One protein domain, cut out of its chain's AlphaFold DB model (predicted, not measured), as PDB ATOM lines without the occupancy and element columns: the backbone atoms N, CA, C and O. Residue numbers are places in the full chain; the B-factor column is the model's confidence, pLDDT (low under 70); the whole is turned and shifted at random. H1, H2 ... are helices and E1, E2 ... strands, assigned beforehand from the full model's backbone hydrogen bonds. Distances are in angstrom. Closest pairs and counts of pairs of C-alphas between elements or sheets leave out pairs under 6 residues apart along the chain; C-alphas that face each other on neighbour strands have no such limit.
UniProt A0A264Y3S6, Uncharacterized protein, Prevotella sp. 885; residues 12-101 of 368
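What this domain is: This is residues 12 to 101 of the 368 residues of an uncharacterized protein of Prevotella sp. 885 (UniProt A0A264Y3S6). A two-stranded antiparallel hairpin, E1 and E2, is covered on one side by H3 and H4, while an arm holding H1 and short H2 leads away. The printed part has 90 residues, with named elements in the order H1, H2, H3, H4, E1, E2; the class is mixed, helices and strands. It is only just compact, close to loose: radius of gyration of the C-alphas 14.5 A, spans 39 by 31 by 19 A.

Where its parts are: Find C-alpha 12 at (198.042, 242.187, 196.612), where H1, residues 12 to 21, begins. Then come H2, residues 30 to 33, H3, residues 44 to 54, 15.6 A, and H4, residues 66 to 79, 20.6 A. E1, residues 82 to 90, runs 23.4 A; E2, residues 93 to 100, runs 23.1 A to C-alpha 100 at (223.130, 246.581, 214.768).

How they stand to each other: H1 is apart from H2 and H3. The closest C-alphas of H3 and E2, Cys 52 and Tyr 96, are 5.8 A apart; those of H4 and E1, Gln 74 and Glu 83, 6.2 A. In the hairpin E1 and E2, at 150 degrees, look for N 85 and O 97, 2.9 A. Every O i to N i+4 pair is within hydrogen-bond range in H1 and H3, 9 of 10 in H4; H2 is too short.

The domain as a whole: The farthest C-alphas, Asn 22 and Lys 101, are 41.1 A apart. The H3 to H4 link is long; the printed part has no cut, and no printed residue is under 70 in pLDDT.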
ATOM      1  N   GLU A  12     198.628 240.880 196.293       92.75
ATOM      2  CA  GLU A  12     198.042 242.187 196.612       92.75
ATOM      3  C   GLU A  12     196.513 242.149 196.481       92.75
ATOM      4  O   GLU A  12     195.804 242.515 197.416       92.75
ATOM      5  N   GLU A  13     196.002 241.628 195.359       94.69
ATOM      6  CA  GLU A  13     194.562 241.448 195.133       94.69
ATOM      7  C   GLU A  13     193.923 240.539 196.198       94.69
ATOM      8  O   GLU A  13     192.813 240.810 196.659       94.69
ATOM      9  N   ASP A  14     194.630 239.475 196.585       94.44
ATOM     10  CA  ASP A  14     194.245 238.516 197.627       94.44
ATOM     11  C   ASP A  14     194.119 239.181 198.996       94.44
ATOM     12  O   ASP A  14     193.036 239.210 199.584       94.44
ATOM     13  N   ILE A  15     195.190 239.829 199.452       93.31
ATOM     14  CA  ILE A  15     195.204 240.531 200.735       93.31
ATOM     15  C   ILE A  15     194.121 241.613 200.752       93.31
ATOM     16  O   ILE A  15     193.335 241.670 201.697       93.31
ATOM     17  N   TYR A  16     193.996 242.426 199.702       93.38
ATOM     18  CA  TYR A  16     192.968 243.466 199.639       93.38
ATOM     19  C   TYR A  16     191.545 242.885 199.699       93.38
ATOM     20  O   TYR A  16     190.688 243.386 200.435       93.38
ATOM     21  N   ARG A  17     191.279 241.792 198.969       94.12
ATOM     22  CA  ARG A  17     189.975 241.113 198.983       94.12
ATOM     23  C   ARG A  17     189.609 240.631 200.385       94.12
ATOM     24  O   ARG A  17     188.482 240.869 200.816       94.12
ATOM     25  N   HIS A  18     190.540 239.980 201.072       93.19
ATOM     26  CA  HIS A  18     190.276 239.289 202.334       93.19
ATOM     27  C   HIS A  18     190.490 240.145 203.590       93.19
ATOM     28  O   HIS A  18     190.070 239.748 204.670       93.19
ATOM     29  N   THR A  19     191.084 241.336 203.470       91.44
ATOM     30  CA  THR A  19     191.278 242.253 204.612       91.44
ATOM     31  C   THR A  19     190.439 243.527 204.526       91.44
ATOM     32  O   THR A  19     190.066 244.068 205.564       91.44
ATOM     33  N   ILE A  20     190.090 243.995 203.319       91.38
ATOM     34  CA  ILE A  20     189.337 245.246 203.124       91.38
ATOM     35  C   ILE A  20     187.907 244.986 202.650       91.38
ATOM     36  O   ILE A  20     186.962 245.519 203.230       91.38
ATOM     37  N   LEU A  21     187.724 244.181 201.597       94.50
ATOM     38  CA  LEU A  21     186.384 243.924 201.050       94.50
ATOM     39  C   LEU A  21     185.591 242.925 201.903       94.50
ATOM     40  O   LEU A  21     184.380 243.084 202.052       94.50
ATOM     41  N   ASN A  22     186.276 241.937 202.481       93.25
ATOM     42  CA  ASN A  22     185.702 240.910 203.347       93.25
ATOM     43  C   ASN A  22     186.501 240.793 204.665       93.25
ATOM     44  O   ASN A  22     187.176 239.791 204.881       93.25
ATOM     45  N   PRO A  23     186.436 241.778 205.573       87.81
ATOM     46  CA  PRO A  23     187.361 241.903 206.711       87.81
ATOM     47  C   PRO A  23     187.306 240.767 207.751       87.81
ATOM     48  O   PRO A  23     188.133 240.738 208.651       87.81
ATOM     49  N   ASN A  24     186.347 239.842 207.648       91.06
ATOM     50  CA  ASN A  24     186.230 238.683 208.541       91.06
ATOM     51  C   ASN A  24     186.856 237.403 207.958       91.06
ATOM     52  O   ASN A  24     186.777 236.356 208.598       91.06
ATOM     53  N   ASP A  25     187.409 237.453 206.740       90.44
ATOM     54  CA  ASP A  25     187.977 236.267 206.090       90.44
ATOM     55  C   ASP A  25     189.307 235.849 206.741       90.44
ATOM     56  O   ASP A  25     189.614 234.657 206.793       90.44
ATOM     57  N   TYR A  26     190.078 236.810 207.261       89.94
ATOM     58  CA  TYR A  26     191.360 236.591 207.933       89.94
ATOM     59  C   TYR A  26     191.286 236.948 209.431       89.94
ATOM     60  O   TYR A  26     190.589 237.895 209.797       89.94
ATOM     61  N   PRO A  27     192.000 236.218 210.315       90.81
ATOM     62  CA  PRO A  27     192.138 236.605 211.720       90.81
ATOM     63  C   PRO A  27     192.916 237.925 211.857       90.81
ATOM     64  O   PRO A  27     193.668 238.292 210.962       90.81
ATOM     65  N   GLU A  28     192.774 238.641 212.977       88.38
ATOM     66  CA  GLU A  28     193.423 239.957 213.163       88.38
ATOM     67  C   GLU A  28     194.958 239.907 213.035       88.38
ATOM     68  O   GLU A  28     195.577 240.853 212.555       88.38
ATOM     69  N   ASP A  29     195.573 238.791 213.424       89.50
ATOM     70  CA  ASP A  29     197.016 238.543 213.410       89.50
ATOM     71  C   ASP A  29     197.492 237.756 212.177       89.50
ATOM     72  O   ASP A  29     198.630 237.279 212.156       89.50
ATOM     73  N   TRP A  30     196.659 237.638 211.134       91.25
ATOM     74  CA  TRP A  30     196.929 236.809 209.951       91.25
ATOM     75  C   TRP A  30     198.326 237.019 209.364       91.25
ATOM     76  O   TRP A  30     198.971 236.047 208.969       91.25
ATOM     77  N   LEU A  31     198.809 238.267 209.361       91.50
ATOM     78  CA  LEU A  31     200.094 238.670 208.798       91.50
ATOM     79  C   LEU A  31     201.266 237.884 209.404       91.50
ATOM     80  O   LEU A  31     202.200 237.533 208.693       91.50
ATOM     81  N   PHE A  32     201.198 237.560 210.697       89.88
ATOM     82  CA  PHE A  32     202.244 236.820 211.409       89.88
ATOM     83  C   PHE A  32     202.240 235.318 211.100       89.88
ATOM     84  O   PHE A  32     203.245 234.634 211.294       89.88
ATOM     85  N   THR A  33     201.114 234.806 210.605       88.69
ATOM     86  CA  THR A  33     200.925 233.390 210.257       88.69
ATOM     87  C   THR A  33     201.004 233.122 208.755       88.69
ATOM     88  O   THR A  33     201.003 231.968 208.331       88.69
ATOM     89  N   ASP A  34     201.056 234.167 207.928       90.50
ATOM     90  CA  ASP A  34     201.078 234.016 206.483       90.50
ATOM     91  C   ASP A  34     202.486 233.673 205.987       90.50
ATOM     92  O   ASP A  34     203.363 234.524 205.952       90.50
ATOM     93  N   ASP A  35     202.686 232.444 205.504       88.50
ATOM     94  CA  ASP A  35     203.983 231.973 204.976       88.50
ATOM     95  C   ASP A  35     204.587 232.830 203.846       88.50
ATOM     96  O   ASP A  35     205.768 232.690 203.527       88.50
ATOM     97  N   ARG A  36     203.789 233.699 203.211       89.31
ATOM     98  CA  ARG A  36     204.275 234.712 202.263       89.31
ATOM     99  C   ARG A  36     205.213 235.728 202.918       89.31
ATOM    100  O   ARG A  36     206.116 236.228 202.249       89.31
ATOM    101  N   PHE A  37     204.995 236.006 204.200       89.62
ATOM    102  CA  PHE A  37     205.769 236.906 205.044       89.62
ATOM    103  C   PHE A  37     206.256 236.096 206.252       89.62
ATOM    104  O   PHE A  37     205.541 235.983 207.244       89.62
ATOM    105  N   PRO A  38     207.443 235.474 206.194       87.19
ATOM    106  CA  PRO A  38     207.934 234.617 207.271       87.19
ATOM    107  C   PRO A  38     208.363 235.446 208.502       87.19
ATOM    108  O   PRO A  38     209.530 235.465 208.868       87.19
ATOM    109  N   LEU A  39     207.426 236.140 209.155       90.38
ATOM    110  CA  LEU A  39     207.696 237.098 210.234       90.38
ATOM    111  C   LEU A  39     207.888 236.422 211.598       90.38
ATOM    112  O   LEU A  39     208.638 236.928 212.423       90.38
ATOM    113  N   CYS A  40     207.228 235.284 211.841       87.88
ATOM    114  CA  CYS A  40     207.399 234.505 213.077       87.88
ATOM    115  C   CYS A  40     208.378 233.332 212.944       87.88
ATOM    116  O   CYS A  40     208.982 232.931 213.933       87.88
ATOM    117  N   ASN A  41     208.511 232.766 211.741       85.19
ATOM    118  CA  ASN A  41     209.303 231.555 211.486       85.19
ATOM    119  C   ASN A  41     210.497 231.797 210.539       85.19
ATOM    120  O   ASN A  41     211.133 230.833 210.109       85.19
ATOM    121  N   GLY A  42     210.756 233.051 210.158       85.38
ATOM    122  CA  GLY A  42     211.885 233.451 209.313       85.38
ATOM    123  C   GLY A  42     213.090 233.937 210.113       85.38
ATOM    124  O   GLY A  42     213.201 233.675 211.310       85.38
ATOM    125  N   THR A  43     214.012 234.614 209.431       88.75
ATOM    126  CA  THR A  43     215.195 235.225 210.056       88.75
ATOM    127  C   THR A  43     214.909 236.648 210.536       88.75
ATOM    128  O   THR A  43     213.980 237.300 210.052       88.75
ATOM    129  N   ASP A  44     215.741 237.155 211.448       86.44
ATOM    130  CA  ASP A  44     215.640 238.531 211.946       86.44
ATOM    131  C   ASP A  44     215.752 239.548 210.801       86.44
ATOM    132  O   ASP A  44     215.017 240.532 210.776       86.44
ATOM    133  N   GLU A  45     216.602 239.287 209.801       87.19
ATOM    134  CA  GLU A  45     216.740 240.143 208.617       87.19
ATOM    135  C   GLU A  45     215.432 240.233 207.829       87.19
ATOM    136  O   GLU A  45     215.035 241.321 207.438       87.19
ATOM    137  N   GLN A  46     214.716 239.118 207.651       86.00
ATOM    138  CA  GLN A  46     213.439 239.121 206.930       86.00
ATOM    139  C   GLN A  46     212.380 239.956 207.653       86.00
ATOM    140  O   GLN A  46     211.604 240.661 207.006       86.00
ATOM    141  N   LEU A  47     212.346 239.892 208.988       92.12
ATOM    142  CA  LEU A  47     211.469 240.733 209.797       92.12
ATOM    143  C   LEU A  47     211.873 242.208 209.691       92.12
ATOM    144  O   LEU A  47     211.021 243.059 209.453       92.12
ATOM    145  N   LEU A  48     213.156 242.523 209.860       91.81
ATOM    146  CA  LEU A  48     213.655 243.897 209.857       91.81
ATOM    147  C   LEU A  48     213.518 244.563 208.481       91.81
ATOM    148  O   LEU A  48     213.092 245.715 208.418       91.81
ATOM    149  N   ASP A  49     213.797 243.837 207.396       87.81
ATOM    150  CA  ASP A  49     213.570 244.290 206.020       87.81
ATOM    151  C   ASP A  49     212.086 244.589 205.798       87.81
ATOM    152  O   ASP A  49     211.730 245.668 205.322       87.81
ATOM    153  N   PHE A  50     211.199 243.684 206.226       92.81
ATOM    154  CA  PHE A  50     209.758 243.907 206.140       92.81
ATOM    155  C   PHE A  50     209.327 245.158 206.917       92.81
ATOM    156  O   PHE A  50     208.553 245.964 206.403       92.81
ATOM    157  N   LEU A  51     209.846 245.362 208.133       93.75
ATOM    158  CA  LEU A  51     209.547 246.556 208.926       93.75
ATOM    159  C   LEU A  51     210.041 247.842 208.245       93.75
ATOM    160  O   LEU A  51     209.340 248.850 208.305       93.75
ATOM    161  N   CYS A  52     211.200 247.825 207.580       91.69
ATOM    162  CA  CYS A  52     211.677 248.964 206.790       91.69
ATOM    163  C   CYS A  52     210.726 249.292 205.629       91.69
ATOM    164  O   CYS A  52     210.412 250.467 205.421       91.69
ATOM    165  N   GLU A  53     210.201 248.277 204.933       91.00
ATOM    166  CA  GLU A  53     209.261 248.472 203.822       91.00
ATOM    167  C   GLU A  53     207.928 249.098 204.261       91.00
ATOM    168  O   GLU A  53     207.353 249.900 203.525       91.00
ATOM    169  N   ILE A  54     207.467 248.842 205.493       91.44
ATOM    170  CA  ILE A  54     206.286 249.527 206.063       91.44
ATOM    171  C   ILE A  54     206.490 251.051 206.097       91.44
ATOM    172  O   ILE A  54     205.539 251.820 205.941       91.44
ATOM    173  N   PHE A  55     207.728 251.501 206.310       92.38
ATOM    174  CA  PHE A  55     208.084 252.918 206.404       92.38
ATOM    175  C   PHE A  55     208.670 253.484 205.111       92.38
ATOM    176  O   PHE A  55     209.119 254.639 205.105       92.38
ATOM    177  N   ASN A  56     208.670 252.710 204.028       90.00
ATOM    178  CA  ASN A  56     209.122 253.167 202.727       90.00
ATOM    179  C   ASN A  56     208.210 254.312 202.235       90.00
ATOM    180  O   ASN A  56     206.986 254.190 202.332       90.00
ATOM    181  N   PRO A  57     208.759 255.431 201.720       87.81
ATOM    182  CA  PRO A  57     207.979 256.521 201.133       87.81
ATOM    183  C   PRO A  57     206.955 256.110 200.069       87.81
ATOM    184  O   PRO A  57     205.975 256.825 199.892       87.81
ATOM    185  N   GLU A  58     207.170 254.999 199.360       87.44
ATOM    186  CA  GLU A  58     206.209 254.482 198.374       87.44
ATOM    187  C   GLU A  58     204.964 253.851 199.019       87.44
ATOM    188  O   GLU A  58     203.919 253.758 198.379       87.44
ATOM    189  N   VAL A  59     205.069 253.437 200.286       87.44
ATOM    190  CA  VAL A  59     204.038 252.680 201.012       87.44
ATOM    191  C   VAL A  59     203.384 253.518 202.112       87.44
ATOM    192  O   VAL A  59     202.171 253.441 202.315       87.44
ATOM    193  N   ARG A  60     204.163 254.318 202.850       89.88
ATOM    194  CA  ARG A  60     203.655 255.064 204.008       89.88
ATOM    195  C   ARG A  60     202.815 256.273 203.595       89.88
ATOM    196  O   ARG A  60     203.176 257.036 202.704       89.88
ATOM    197  N   ASP A  61     201.740 256.517 204.336       88.75
ATOM    198  CA  ASP A  61     200.933 257.729 204.199       88.75
ATOM    199  C   ASP A  61     201.456 258.829 205.132       88.75
ATOM    200  O   ASP A  61     201.339 258.719 206.354       88.75
ATOM    201  N   GLU A  62     201.990 259.915 204.566       86.81
ATOM    202  CA  GLU A  62     202.517 261.062 205.319       86.81
ATOM    203  C   GLU A  62     201.458 261.809 206.153       86.81
ATOM    204  O   GLU A  62     201.822 262.545 207.071       86.81
ATOM    205  N   GLN A  63     200.162 261.617 205.879       89.25
ATOM    206  CA  GLN A  63     199.064 262.182 206.677       89.25
ATOM    207  C   GLN A  63     198.651 261.287 207.856       89.25
ATOM    208  O   GLN A  63     197.856 261.700 208.702       89.25
ATOM    209  N   SER A  64     199.182 260.066 207.930       90.25
ATOM    210  CA  SER A  64     198.856 259.092 208.971       90.25
ATOM    211  C   SER A  64     199.759 259.204 210.210       90.25
ATOM    212  O   SER A  64     200.742 259.946 210.253       90.25
ATOM    213  N   TYR A  65     199.467 258.397 211.234       89.56
ATOM    214  CA  TYR A  65     200.256 258.309 212.470       89.56
ATOM    215  C   TYR A  65     201.505 257.414 212.355       89.56
ATOM    216  O   TYR A  65     202.002 256.920 213.369       89.56
ATOM    217  N   TRP A  66     202.033 257.186 211.148       91.88
ATOM    218  CA  TRP A  66     203.142 256.251 210.904       91.88
ATOM    219  C   TRP A  66     204.381 256.523 211.773       91.88
ATOM    220  O   TRP A  66     205.032 255.581 212.214       91.88
ATOM    221  N   LYS A  67     204.671 257.791 212.100       90.25
ATOM    222  CA  LYS A  67     205.793 258.170 212.982       90.25
ATOM    223  C   LYS A  67     205.650 257.592 214.390       90.25
ATOM    224  O   LYS A  67     206.629 257.138 214.965       90.25
ATOM    225  N   THR A  68     204.430 257.544 214.925       92.62
ATOM    226  CA  THR A  68     204.160 256.932 216.235       92.62
ATOM    227  C   THR A  68     204.368 255.418 216.195       92.62
ATOM    228  O   THR A  68     204.869 254.840 217.157       92.62
ATOM    229  N   PHE A  69     204.013 254.764 215.085       92.69
ATOM    230  CA  PHE A  69     204.303 253.340 214.888       92.69
ATOM    231  C   PHE A  69     205.804 253.085 214.753       92.69
ATOM    232  O   PHE A  69     206.326 252.189 215.411       92.69
ATOM    233  N   PHE A  70     206.499 253.916 213.975       94.25
ATOM    234  CA  PHE A  70     207.949 253.878 213.831       94.25
ATOM    235  C   PHE A  70     208.653 253.991 215.184       94.25
ATOM    236  O   PHE A  70     209.491 253.156 215.505       94.25
ATOM    237  N   GLU A  71     208.279 254.971 216.012       93.56
ATOM    238  CA  GLU A  71     208.858 255.167 217.346       93.56
ATOM    239  C   GLU A  71     208.661 253.940 218.247       93.56
ATOM    240  O   GLU A  71     209.621 253.478 218.864       93.56
ATOM    241  N   LYS A  72     207.455 253.358 218.269       95.81
ATOM    242  CA  LYS A  72     207.170 252.153 219.064       95.81
ATOM    243  C   LYS A  72     207.950 250.931 218.591       95.81
ATOM    244  O   LYS A  72     208.487 250.197 219.413       95.81
ATOM    245  N   ILE A  73     208.027 250.703 217.280       95.19
ATOM    246  CA  ILE A  73     208.788 249.574 216.726       95.19
ATOM    247  C   ILE A  73     210.281 249.768 217.001       95.19
ATOM    248  O   ILE A  73     210.944 248.840 217.457       95.19
ATOM    249  N   GLN A  74     210.789 250.987 216.823       94.56
ATOM    250  CA  GLN A  74     212.165 251.353 217.142       94.56
ATOM    251  C   GLN A  74     212.500 251.108 218.625       94.56
ATOM    252  O   GLN A  74     213.625 250.726 218.937       94.56
ATOM    253  N   GLU A  75     211.568 251.330 219.557       95.50
ATOM    254  CA  GLU A  75     211.756 250.996 220.978       95.50
ATOM    255  C   GLU A  75     211.872 249.488 221.221       95.50
ATOM    256  O   GLU A  75     212.713 249.079 222.022       95.50
ATOM    257  N   LEU A  76     211.080 248.678 220.514       95.38
ATOM    258  CA  LEU A  76     211.095 247.220 220.638       95.38
ATOM    259  C   LEU A  76     212.402 246.629 220.098       95.38
ATOM    260  O   LEU A  76     213.137 246.001 220.853       95.38
ATOM    261  N   ILE A  77     212.754 246.914 218.841       94.81
ATOM    262  CA  ILE A  77     213.942 246.316 218.201       94.81
ATOM    263  C   ILE A  77     215.259 246.768 218.854       94.81
ATOM    264  O   ILE A  77     216.269 246.067 218.795       94.81
ATOM    265  N   LYS A  78     215.252 247.922 219.538       93.56
ATOM    266  CA  LYS A  78     216.389 248.396 220.342       93.56
ATOM    267  C   LYS A  78     216.711 247.497 221.523       93.56
ATOM    268  O   LYS A  78     217.873 247.481 221.935       93.56
ATOM    269  N   VAL A  79     215.721 246.806 222.087       93.94
ATOM    270  CA  VAL A  79     215.939 245.825 223.161       93.94
ATOM    271  C   VAL A  79     216.750 244.642 222.631       93.94
ATOM    272  O   VAL A  79     217.635 244.157 223.332       93.94
ATOM    273  N   ASP A  80     216.531 244.286 221.368       92.06
ATOM    274  CA  ASP A  80     217.199 243.180 220.678       92.06
ATOM    275  C   ASP A  80     218.531 243.592 220.019       92.06
ATOM    276  O   ASP A  80     219.199 242.786 219.379       92.06
ATOM    277  N   GLY A  81     218.963 244.844 220.206       92.44
ATOM    278  CA  GLY A  81     220.251 245.339 219.713       92.44
ATOM    279  C   GLY A  81     220.221 245.925 218.301       92.44
ATOM    280  O   GLY A  81     221.281 246.274 217.779       92.44
ATOM    281  N   TYR A  82     219.043 246.108 217.706       93.00
ATOM    282  CA  TYR A  82     218.868 246.729 216.393       93.00
ATOM    283  C   TYR A  82     218.403 248.184 216.499       93.00
ATOM    284  O   TYR A  82     217.836 248.624 217.498       93.00
ATOM    285  N   GLU A  83     218.642 248.973 215.458       94.25
ATOM    286  CA  GLU A  83     218.018 250.283 215.298       94.25
ATOM    287  C   GLU A  83     217.753 250.590 213.825       94.25
ATOM    288  O   GLU A  83     218.563 250.271 212.952       94.25
ATOM    289  N   PHE A  84     216.653 251.292 213.559       94.81
ATOM    290  CA  PHE A  84     216.461 251.973 212.289       94.81
ATOM    291  C   PHE A  84     217.401 253.166 212.156       94.81
ATOM    292  O   PHE A  84     217.670 253.882 213.131       94.81
ATOM    293  N   TYR A  85     217.855 253.402 210.929       92.62
ATOM    294  CA  TYR A  85     218.673 254.546 210.550       92.62
ATOM    295  C   TYR A  85     218.241 255.085 209.180       92.62
ATOM    296  O   TYR A  85     217.657 254.371 208.371       92.62
ATOM    297  N   ILE A  86     218.527 256.358 208.922       90.50
ATOM    298  CA  ILE A  86     218.323 257.018 207.631       90.50
ATOM    299  C   ILE A  86     219.346 256.438 206.656       90.50
ATOM    300  O   ILE A  86     220.541 256.750 206.734       90.50
ATOM    301  N   GLU A  87     218.878 255.584 205.754       83.19
ATOM    302  CA  GLU A  87     219.738 254.904 204.795       83.19
ATOM    303  C   GLU A  87     219.968 255.752 203.552       83.19
ATOM    304  O   GLU A  87     221.105 255.904 203.100       83.19
ATOM    305  N   HIS A  88     218.909 256.321 202.991       79.88
ATOM    306  CA  HIS A  88     218.995 257.228 201.856       79.88
ATOM    307  C   HIS A  88     217.725 258.077 201.745       79.88
ATOM    308  O   HIS A  88     216.790 257.951 202.537       79.88
ATOM    309  N   ILE A  89     217.730 259.001 200.789       81.12
ATOM    310  CA  ILE A  89     216.656 259.968 200.576       81.12
ATOM    311  C   ILE A  89     216.235 259.886 199.112       81.12
ATOM    312  O   ILE A  89     217.083 259.980 198.224       81.12
ATOM    313  N   ILE A  90     214.934 259.738 198.864       73.19
ATOM    314  CA  ILE A  90     214.324 259.724 197.530       73.19
ATOM    315  C   ILE A  90     213.375 260.913 197.448       73.19
ATOM    316  O   ILE A  90     212.399 260.968 198.185       73.19
ATOM    317  N   SER A  91     213.650 261.883 196.571       71.25
ATOM    318  CA  SER A  91     212.769 263.046 196.353       71.25
ATOM    319  C   SER A  91     212.369 263.783 197.649       71.25
ATOM    320  O   SER A  91     211.211 264.143 197.830       71.25
ATOM    321  N   ASN A  92     213.334 264.005 198.552       71.25
ATOM    322  CA  ASN A  92     213.171 264.557 199.913       71.25
ATOM    323  C   ASN A  92     212.448 263.654 200.930       71.25
ATOM    324  O   ASN A  92     212.251 264.065 202.074       71.25
ATOM    325  N   CYS A  93     212.103 262.422 200.566       80.62
ATOM    326  CA  CYS A  93     211.513 261.446 201.471       80.62
ATOM    327  C   CYS A  93     212.579 260.494 202.017       80.62
ATOM    328  O   CYS A  93     213.397 259.952 201.276       80.62
ATOM    329  N   ILE A  94     212.563 260.279 203.332       87.88
ATOM    330  CA  ILE A  94     213.505 259.378 204.001       87.88
ATOM    331  C   ILE A  94     213.129 257.924 203.772       87.88
ATOM    332  O   ILE A  94     211.997 257.536 204.068       87.88
ATOM    333  N   VAL A  95     214.122 257.138 203.367       86.69
ATOM    334  CA  VAL A  95     214.097 255.679 203.403       86.69
ATOM    335  C   VAL A  95     214.916 255.210 204.603       86.69
ATOM    336  O   VAL A  95     216.051 255.656 204.814       86.69
ATOM    337  N   TYR A  96     214.314 254.338 205.407       92.19
ATOM    338  CA  TYR A  96     214.956 253.753 206.577       92.19
ATOM    339  C   TYR A  96     215.518 252.378 206.238       92.19
ATOM    340  O   TYR A  96     214.855 251.588 205.577       92.19
ATOM    341  N   GLY A  97     216.716 252.109 206.745       90.12
ATOM    342  CA  GLY A  97     217.288 250.770 206.843       90.12
ATOM    343  C   GLY A  97     217.422 250.368 208.311       90.12
ATOM    344  O   GLY A  97     217.123 251.159 209.214       90.12
ATOM    345  N   TRP A  98     217.927 249.166 208.568       92.88
ATOM    346  CA  TRP A  98     218.205 248.670 209.916       92.88
ATOM    347  C   TRP A  98     219.689 248.334 210.087       92.88
ATOM    348  O   TRP A  98     220.382 247.957 209.143       92.88
ATOM    349  N   ARG A  99     220.205 248.482 211.307       85.19
ATOM    350  CA  ARG A  99     221.579 248.092 211.654       85.19
ATOM    351  C   ARG A  99     221.671 247.583 213.083       85.19
ATOM    352  O   ARG A  99     220.824 247.906 213.914       85.19
ATOM    353  N   LEU A 100     222.747 246.862 213.386       85.75
ATOM    354  CA  LEU A 100     223.130 246.581 214.768       85.75
ATOM    355  C   LEU A 100     223.575 247.880 215.448       85.75
ATOM    356  O   LEU A 100     224.394 248.634 214.918       85.75
ATOM    357  N   LYS A 101     223.060 248.129 216.649       83.38
ATOM    358  CA  LYS A 101     223.331 249.333 217.443       83.38
ATOM    359  C   LYS A 101     224.823 249.529 217.722       83.38
ATOM    360  O   LYS A 101     225.309 250.659 217.689       83.38
TER     361      LYS A 101